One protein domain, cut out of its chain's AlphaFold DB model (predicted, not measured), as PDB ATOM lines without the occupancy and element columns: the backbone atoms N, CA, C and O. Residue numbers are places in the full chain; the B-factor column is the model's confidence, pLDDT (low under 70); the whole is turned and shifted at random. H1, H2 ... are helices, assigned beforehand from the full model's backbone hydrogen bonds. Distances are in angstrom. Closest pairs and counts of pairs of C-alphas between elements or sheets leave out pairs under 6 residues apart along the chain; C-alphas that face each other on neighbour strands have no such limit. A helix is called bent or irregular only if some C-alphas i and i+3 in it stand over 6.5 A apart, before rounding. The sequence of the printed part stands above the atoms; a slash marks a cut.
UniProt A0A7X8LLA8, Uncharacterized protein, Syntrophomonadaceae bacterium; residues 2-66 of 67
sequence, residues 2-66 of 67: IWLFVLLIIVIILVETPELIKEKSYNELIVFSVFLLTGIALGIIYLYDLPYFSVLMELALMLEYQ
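AT A GLANCE: This is residues 2 to 66 of the 67 residues of an uncharacterized protein of Syntrophomonadaceae bacterium (UniProt A0A7X8LLA8). Two long helices, H2 and H1, lie side by side as a helical hairpin, and residues 53 to 66, with the short helix H3, stick out from it as an arm. The printed part has 65 residues with three named helices, in the order H1, H2, H3, and no named strand; the class is all helix. It is extended, with a radius of gyration of the C-alphas of 16.8 A, and flat, spanning 54 by 29 by 10 A.

HOW THE PARTS SIT: H2, residues 26 to 47, touches H1, residues 2 to 22, in a helical hairpin; their closest C-alphas, those of Leu 29 and Leu 20, are 6.0 A apart. They run opposite ways at a shallow tilt of 4 degrees. H3, residues 55 to 64, is apart from both. In H2 and H3 every O i to N i+4 pair is within hydrogen-bond range; in H1, 15 of 17 are.

IN THESE COORDINATES: From first to last C-alpha, H2 measures 30.8 A, H1 30.7 A and H3 14.1 A. H1 is only just irregular, C-alphas 15 and 18 being 6.6 A apart. H1 begins at C-alpha 2 (73.583, -22.902, 88.537); H3 ends at C-alpha 64 (55.744, -39.344, 115.354).

THE WHOLE: The C-alphas farthest apart, those of Lys 22 and Gln 66, are 54.1 A apart. The printed part has no cut; the link from H1 to H2 is tight, that from H2 to H3 short. Confidence is under 70 at residues 54 and 66.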
ATOM      1  N   ILE A   2      73.987 -21.983  89.627       88.50
ATOM      2  CA  ILE A   2      73.583 -22.902  88.537       88.50
ATOM      3  C   ILE A   2      74.719 -23.224  87.541       88.50
ATOM      4  O   ILE A   2      74.916 -24.375  87.175       88.50
ATOM      5  N   TRP A   3      75.539 -22.234  87.172       91.12
ATOM      6  CA  TRP A   3      76.660 -22.426  86.242       91.12
ATOM      7  C   TRP A   3      77.736 -23.385  86.762       91.12
ATOM      8  O   TRP A   3      78.281 -24.159  85.985       91.12
ATOM      9  N   LEU A   4      78.013 -23.367  88.071       92.06
ATOM     10  CA  LEU A   4      78.960 -24.301  88.690       92.06
ATOM     11  C   LEU A   4      78.410 -25.729  88.680       92.06
ATOM     12  O   LEU A   4      79.153 -26.666  88.417       92.06
ATOM     13  N   PHE A   5      77.105 -25.883  88.910       91.12
ATOM     14  CA  PHE A   5      76.428 -27.176  88.846       91.12
ATOM     15  C   PHE A   5      76.464 -27.769  87.430       91.12
ATOM     16  O   PHE A   5      76.850 -28.921  87.251       91.12
ATOM     17  N   VAL A   6      76.158 -26.958  86.413       93.69
ATOM     18  CA  VAL A   6      76.248 -27.369  85.002       93.69
ATOM     19  C   VAL A   6      77.684 -27.739  84.625       93.69
ATOM     20  O   VAL A   6      77.901 -28.768  83.991       93.69
ATOM     21  N   LEU A   7      78.669 -26.941  85.045       95.69
ATOM     22  CA  LEU A   7      80.081 -27.220  84.777       95.69
ATOM     23  C   LEU A   7      80.520 -28.548  85.407       95.69
ATOM     24  O   LEU A   7      81.183 -29.339  84.746       95.69
ATOM     25  N   LEU A   8      80.104 -28.822  86.644       93.88
ATOM     26  CA  LEU A   8      80.398 -30.077  87.335       93.88
ATOM     27  C   LEU A   8      79.812 -31.291  86.598       93.88
ATOM     28  O   LEU A   8      80.526 -32.268  86.384       93.88
ATOM     29  N   ILE A   9      78.561 -31.212  86.136       93.94
ATOM     30  CA  ILE A   9      77.934 -32.279  85.338       93.94
ATOM     31  C   ILE A   9      78.718 -32.527  84.046       93.94
ATOM     32  O   ILE A   9      79.007 -33.673  83.710       93.94
ATOM     33  N   ILE A  10      79.093 -31.460  83.333       95.31
ATOM     34  CA  ILE A  10      79.859 -31.570  82.085       95.31
ATOM     35  C   ILE A  10      81.212 -32.243  82.337       95.31
ATOM     36  O   ILE A  10      81.595 -33.127  81.575       95.31
ATOM     37  N   VAL A  11      81.918 -31.864  83.406       95.88
ATOM     38  CA  VAL A  11      83.208 -32.471  83.769       95.88
ATOM     39  C   VAL A  11      83.050 -33.963  84.053       95.88
ATOM     40  O   VAL A  11      83.803 -34.756  83.497       95.88
ATOM     41  N   ILE A  12      82.049 -34.359  84.844       93.50
ATOM     42  CA  ILE A  12      81.786 -35.772  85.156       93.50
ATOM     43  C   ILE A  12      81.512 -36.568  83.873       93.50
ATOM     44  O   ILE A  12      82.115 -37.616  83.654       93.50
ATOM     45  N   ILE A  13      80.654 -36.053  82.986       94.06
ATOM     46  CA  ILE A  13      80.343 -36.713  81.711       94.06
ATOM     47  C   ILE A  13      81.608 -36.859  80.859       94.06
ATOM     48  O   ILE A  13      81.847 -37.932  80.311       94.06
ATOM     49  N   LEU A  14      82.412 -35.803  80.734       94.62
ATOM     50  CA  LEU A  14      83.605 -35.808  79.887       94.62
ATOM     51  C   LEU A  14      84.720 -36.721  80.401       94.62
ATOM     52  O   LEU A  14      85.520 -37.172  79.587       94.62
ATOM     53  N   VAL A  15      84.795 -36.969  81.708       94.25
ATOM     54  CA  VAL A  15      85.808 -37.851  82.299       94.25
ATOM     55  C   VAL A  15      85.368 -39.312  82.211       94.25
ATOM     56  O   VAL A  15      86.087 -40.124  81.639       94.25
ATOM     57  N   GLU A  16      84.161 -39.631  82.679       90.81
ATOM     58  CA  GLU A  16      83.715 -41.020  82.877       90.81
ATOM     59  C   GLU A  16      83.179 -41.672  81.590       90.81
ATOM     60  O   GLU A  16      83.465 -42.826  81.267       90.81
ATOM     61  N   THR A  17      82.415 -40.923  80.788       90.25
ATOM     62  CA  THR A  17      81.774 -41.456  79.572       90.25
ATOM     63  C   THR A  17      82.765 -42.017  78.541       90.25
ATOM     64  O   THR A  17      82.509 -43.104  78.014       90.25
ATOM     65  N   PRO A  18      83.879 -41.338  78.186       90.00
ATOM     66  CA  PRO A  18      84.790 -41.872  77.176       90.00
ATOM     67  C   PRO A  18      85.520 -43.135  77.637       90.00
ATOM     68  O   PRO A  18      85.870 -43.953  76.789       90.00
ATOM     69  N   GLU A  19      85.759 -43.299  78.937       91.75
ATOM     70  CA  GLU A  19      86.372 -44.503  79.498       91.75
ATOM     71  C   GLU A  19      85.421 -45.698  79.362       91.75
ATOM     72  O   GLU A  19      85.749 -46.671  78.681       91.75
ATOM     73  N   LEU A  20      84.179 -45.546  79.828       88.38
ATOM     74  CA  LEU A  20      83.136 -46.577  79.742       88.38
ATOM     75  C   LEU A  20      82.822 -47.006  78.297       88.38
ATOM     76  O   LEU A  20      82.552 -48.178  78.022       88.38
ATOM     77  N   ILE A  21      82.880 -46.070  77.342       90.38
ATOM     78  CA  ILE A  21      82.691 -46.374  75.916       90.38
ATOM     79  C   ILE A  21      83.882 -47.156  75.346       90.38
ATOM     80  O   ILE A  21      83.673 -48.091  74.567       90.38
ATOM     81  N   LYS A  22      85.122 -46.795  75.705       91.12
ATOM     82  CA  LYS A  22      86.329 -47.491  75.225       91.12
ATOM     83  C   LYS A  22      86.373 -48.936  75.706       91.12
ATOM     84  O   LYS A  22      86.724 -49.818  74.925       91.12
ATOM     85  N   GLU A  23      85.971 -49.173  76.949       90.75
ATOM     86  CA  GLU A  23      85.924 -50.511  77.543       90.75
ATOM     87  C   GLU A  23      84.727 -51.348  77.065       90.75
ATOM     88  O   GLU A  23      84.669 -52.550  77.314       90.75
ATOM     89  N   LYS A  24      83.794 -50.748  76.304       87.56
ATOM     90  CA  LYS A  24      82.528 -51.367  75.867       87.56
ATOM     91  C   LYS A  24      81.672 -51.858  77.043       87.56
ATOM     92  O   LYS A  24      80.822 -52.736  76.873       87.56
ATOM     93  N   SER A  25      81.846 -51.257  78.217       88.88
ATOM     94  CA  SER A  25      81.121 -51.569  79.449       88.88
ATOM     95  C   SER A  25      79.735 -50.916  79.443       88.88
ATOM     96  O   SER A  25      79.414 -50.051  80.255       88.88
ATOM     97  N   TYR A  26      78.869 -51.318  78.506       89.56
ATOM     98  CA  TYR A  26      77.545 -50.701  78.329       89.56
ATOM     99  C   TYR A  26      76.633 -50.850  79.553       89.56
ATOM    100  O   TYR A  26      75.825 -49.964  79.821       89.56
ATOM    101  N   ASN A  27      76.772 -51.936  80.318       91.94
ATOM    102  CA  ASN A  27      76.015 -52.130  81.559       91.94
ATOM    103  C   ASN A  27      76.378 -51.065  82.601       91.94
ATOM    104  O   ASN A  27      75.495 -50.492  83.235       91.94
ATOM    105  N   GLU A  28      77.666 -50.760  82.737       91.44
ATOM    106  CA  GLU A  28      78.159 -49.730  83.651       91.44
ATOM    107  C   GLU A  28      77.790 -48.336  83.154       91.44
ATOM    108  O   GLU A  28      77.353 -47.508  83.946       91.44
ATOM    109  N   LEU A  29      77.836 -48.104  81.838       91.06
ATOM    110  CA  LEU A  29      77.361 -46.861  81.232       91.06
ATOM    111  C   LEU A  29      75.878 -46.601  81.535       91.06
ATOM    112  O   LEU A  29      75.496 -45.465  81.822       91.06
ATOM    113  N   ILE A  30      75.040 -47.643  81.502       93.06
ATOM    114  CA  ILE A  30      73.622 -47.540  81.867       93.06
ATOM    115  C   ILE A  30      73.480 -47.188  83.350       93.06
ATOM    116  O   ILE A  30      72.755 -46.250  83.677       93.06
ATOM    117  N   VAL A  31      74.182 -47.892  84.244       95.12
ATOM    118  CA  VAL A  31      74.137 -47.617  85.691       95.12
ATOM    119  C   VAL A  31      74.600 -46.190  85.981       95.12
ATOM    120  O   VAL A  31      73.880 -45.435  86.633       95.12
ATOM    121  N   PHE A  32      75.742 -45.784  85.426       94.12
ATOM    122  CA  PHE A  32      76.258 -44.421  85.504       94.12
ATOM    123  C   PHE A  32      75.220 -43.399  85.037       94.12
ATOM    124  O   PHE A  32      74.947 -42.435  85.747       94.12
ATOM    125  N   SER A  33      74.577 -43.634  83.891       93.62
ATOM    126  CA  SER A  33      73.561 -42.726  83.346       93.62
ATOM    127  C   SER A  33      72.353 -42.585  84.274       93.62
ATOM    128  O   SER A  33      71.860 -41.477  84.475       93.62
ATOM    129  N   VAL A  34      71.888 -43.682  84.879       95.50
ATOM    130  CA  VAL A  34      70.775 -43.659  85.841       95.50
ATOM    131  C   VAL A  34      71.147 -42.862  87.093       95.50
ATOM    132  O   VAL A  34      70.371 -42.011  87.535       95.50
ATOM    133  N   PHE A  35      72.342 -43.085  87.645       95.06
ATOM    134  CA  PHE A  35      72.832 -42.330  88.799       95.06
ATOM    135  C   PHE A  35      73.026 -40.849  88.476       95.06
ATOM    136  O   PHE A  35      72.599 -39.994  89.253       95.06
ATOM    137  N   LEU A  36      73.604 -40.534  87.317       93.81
ATOM    138  CA  LEU A  36      73.806 -39.167  86.851       93.81
ATOM    139  C   LEU A  36      72.467 -38.434  86.717       93.81
ATOM    140  O   LEU A  36      72.309 -37.345  87.261       93.81
ATOM    141  N   LEU A  37      71.477 -39.041  86.054       95.38
ATOM    142  CA  LEU A  37      70.142 -38.457  85.901       95.38
ATOM    143  C   LEU A  37      69.451 -38.245  87.249       95.38
ATOM    144  O   LEU A  37      68.850 -37.194  87.472       95.38
ATOM    145  N   THR A  38      69.579 -39.204  88.165       93.75
ATOM    146  CA  THR A  38      69.035 -39.083  89.524       93.75
ATOM    147  C   THR A  38      69.702 -37.930  90.276       93.75
ATOM    148  O   THR A  38      69.015 -37.100  90.866       93.75
ATOM    149  N   GLY A  39      71.031 -37.815  90.204       92.50
ATOM    150  CA  GLY A  39      71.783 -36.714  90.804       92.50
ATOM    151  C   GLY A  39      71.417 -35.351  90.213       92.50
ATOM    152  O   GLY A  39      71.265 -34.384  90.957       92.50
ATOM    153  N   ILE A  40      71.197 -35.273  88.896       93.62
ATOM    154  CA  ILE A  40      70.721 -34.055  88.225       93.62
ATOM    155  C   ILE A  40      69.327 -33.678  88.729       93.62
ATOM    156  O   ILE A  40      69.112 -32.526  89.099       93.62
ATOM    157  N   ALA A  41      68.395 -34.631  88.783       91.94
ATOM    158  CA  ALA A  41      67.039 -34.391  89.269       91.94
ATOM    159  C   ALA A  41      67.039 -33.884  90.720       91.94
ATOM    160  O   ALA A  41      66.414 -32.867  91.015       91.94
ATOM    161  N   LEU A  42      67.801 -34.534  91.607       90.81
ATOM    162  CA  LEU A  42      67.956 -34.100  92.998       90.81
ATOM    163  C   LEU A  42      68.618 -32.721  93.100       90.81
ATOM    164  O   LEU A  42      68.168 -31.879  93.874       90.81
ATOM    165  N   GLY A  43      69.647 -32.460  92.295       90.31
ATOM    166  CA  GLY A  43      70.316 -31.163  92.257       90.31
ATOM    167  C   GLY A  43      69.397 -30.032  91.793       90.31
ATOM    168  O   GLY A  43      69.439 -28.946  92.362       90.31
ATOM    169  N   ILE A  44      68.520 -30.283  90.814       90.56
ATOM    170  CA  ILE A  44      67.495 -29.321  90.379       90.56
ATOM    171  C   ILE A  44      66.488 -29.070  91.501       90.56
ATOM    172  O   ILE A  44      66.194 -27.914  91.793       90.56
ATOM    173  N   ILE A  45      65.990 -30.128  92.147       90.06
ATOM    174  CA  ILE A  45      65.055 -30.002  93.273       90.06
ATOM    175  C   ILE A  45      65.648 -29.110  94.365       90.06
ATOM    176  O   ILE A  45      64.983 -28.188  94.824       90.06
ATOM    177  N   TYR A  46      66.917 -29.334  94.712       87.31
ATOM    178  CA  TYR A  46      67.620 -28.547  95.717       87.31
ATOM    179  C   TYR A  46      67.873 -27.095  95.281       87.31
ATOM    180  O   TYR A  46      67.682 -26.174  96.062       87.31
ATOM    181  N   LEU A  47      68.294 -26.861  94.033       89.19
ATOM    182  CA  LEU A  47      68.635 -25.513  93.554       89.19
ATOM    183  C   LEU A  47      67.425 -24.592  93.370       89.19
ATOM    184  O   LEU A  47      67.598 -23.373  93.369       89.19
ATOM    185  N   TYR A  48      66.237 -25.159  93.172       89.81
ATOM    186  CA  TYR A  48      64.995 -24.414  92.961       89.81
ATOM    187  C   TYR A  48      64.036 -24.484  94.159       89.81
ATOM    188  O   TYR A  48      62.888 -24.068  94.013       89.81
ATOM    189  N   ASP A  49      64.481 -25.010  95.309       86.19
ATOM    190  CA  ASP A  49      63.651 -25.241  96.504       86.19
ATOM    191  C   ASP A  49      62.317 -25.941  96.174       86.19
ATOM    192  O   ASP A  49      61.251 -25.617  96.704       86.19
ATOM    193  N   LEU A  50      62.359 -26.905  95.247       83.88
ATOM    194  CA  LEU A  50      61.164 -27.650  94.868       83.88
ATOM    195  C   LEU A  50      60.744 -28.573  96.019       83.88
ATOM    196  O   LEU A  50      61.602 -29.139  96.702       83.88
ATOM    197  N   PRO A  51      59.429 -28.783  96.217       79.31
ATOM    198  CA  PRO A  51      58.942 -29.688  97.244       79.31
ATOM    199  C   PRO A  51      59.456 -31.102  96.970       79.31
ATOM    200  O   PRO A  51      59.059 -31.764  96.009       79.31
ATOM    201  N   TYR A  52      60.365 -31.558  97.827       73.19
ATOM    202  CA  TYR A  52      60.904 -32.905  97.781       73.19
ATOM    203  C   TYR A  52      59.964 -33.847  98.534       73.19
ATOM    204  O   TYR A  52      59.854 -33.788  99.760       73.19
ATOM    205  N   PHE A  53      59.290 -34.735  97.801       70.12
ATOM    206  CA  PHE A  53      58.589 -35.866  98.404       70.12
ATOM    207  C   PHE A  53      59.626 -36.846  98.945       70.12
ATOM    208  O   PHE A  53      60.142 -37.699  98.223       70.12
ATOM    209  N   SER A  54      59.956 -36.707 100.227       69.50
ATOM    210  CA  SER A  54      60.788 -37.685 100.910       69.50
ATOM    211  C   SER A  54      59.885 -38.693 101.613       69.50
ATOM    212  O   SER A  54      59.201 -38.365 102.583       69.50
ATOM    213  N   VAL A  55      59.913 -39.936 101.130       73.19
ATOM    214  CA  VAL A  55      59.240 -41.072 101.780       73.19
ATOM    215  C   VAL A  55      59.699 -41.193 103.236       73.19
ATOM    216  O   VAL A  55      58.914 -41.530 104.110       73.19
ATOM    217  N   LEU A  56      60.957 -40.842 103.523       75.69
ATOM    218  CA  LEU A  56      61.501 -40.826 104.881       75.69
ATOM    219  C   LEU A  56      60.819 -39.798 105.796       75.69
ATOM    220  O   LEU A  56      60.593 -40.109 106.958       75.69
ATOM    221  N   MET A  57      60.464 -38.610 105.299       73.38
ATOM    222  CA  MET A  57      59.733 -37.604 106.084       73.38
ATOM    223  C   MET A  57      58.281 -38.011 106.309       73.38
ATOM    224  O   MET A  57      57.755 -37.804 107.395       73.38
ATOM    225  N   GLU A  58      57.644 -38.636 105.322       78.44
ATOM    226  CA  GLU A  58      56.290 -39.169 105.489       78.44
ATOM    227  C   GLU A  58      56.267 -40.328 106.500       78.44
ATOM    228  O   GLU A  58      55.435 -40.345 107.402       78.44
ATOM    229  N   LEU A  59      57.250 -41.234 106.440       79.69
ATOM    230  CA  LEU A  59      57.439 -42.288 107.440       79.69
ATOM    231  C   LEU A  59      57.772 -41.727 108.831       79.69
ATOM    232  O   LEU A  59      57.271 -42.244 109.827       79.69
ATOM    233  N   ALA A  60      58.591 -40.676 108.913       81.12
ATOM    234  CA  ALA A  60      58.911 -40.011 110.174       81.12
ATOM    235  C   ALA A  60      57.667 -39.373 110.808       81.12
ATOM    236  O   ALA A  60      57.416 -39.599 111.987       81.12
ATOM    237  N   LEU A  61      56.849 -38.666 110.021       81.81
ATOM    238  CA  LEU A  61      55.581 -38.096 110.485       81.81
ATOM    239  C   LEU A  61      54.591 -39.182 110.919       81.81
ATOM    240  O   LEU A  61      53.907 -39.023 111.925       81.81
ATOM    241  N   MET A  62      54.527 -40.302 110.192       83.62
ATOM    242  CA  MET A  62      53.694 -41.440 110.585       83.62
ATOM    243  C   MET A  62      54.146 -42.056 111.913       83.62
ATOM    244  O   MET A  62      53.296 -42.418 112.719       83.62
ATOM    245  N   LEU A  63      55.455 -42.162 112.156       83.38
ATOM    246  CA  LEU A  63      56.003 -42.670 113.417       83.38
ATOM    247  C   LEU A  63      55.811 -41.690 114.580       83.38
ATOM    248  O   LEU A  63      55.498 -42.129 115.681       83.38
ATOM    249  N   GLU A  64      55.963 -40.387 114.345       80.56
ATOM    250  CA  GLU A  64      55.744 -39.344 115.354       80.56
ATOM    251  C   GLU A  64      54.279 -39.291 115.810       80.56
ATOM    252  O   GLU A  64      54.018 -39.116 116.991       80.56
ATOM    253  N   TYR A  65      53.319 -39.531 114.912       71.69
ATOM    254  CA  TYR A  65      51.889 -39.546 115.247       71.69
ATOM    255  C   TYR A  65      51.427 -40.819 115.991       71.69
ATOM    256  O   TYR A  65      50.269 -40.906 116.403       71.69
ATOM    257  N   GLN A  66      52.292 -41.835 116.127       63.59
ATOM    258  CA  GLN A  66      51.999 -43.079 116.856       63.59
ATOM    259  C   GLN A  66      52.493 -43.073 118.319       63.59
ATOM    260  O   GLN A  66      52.226 -44.045 119.030       63.59
TER     261      GLN A  66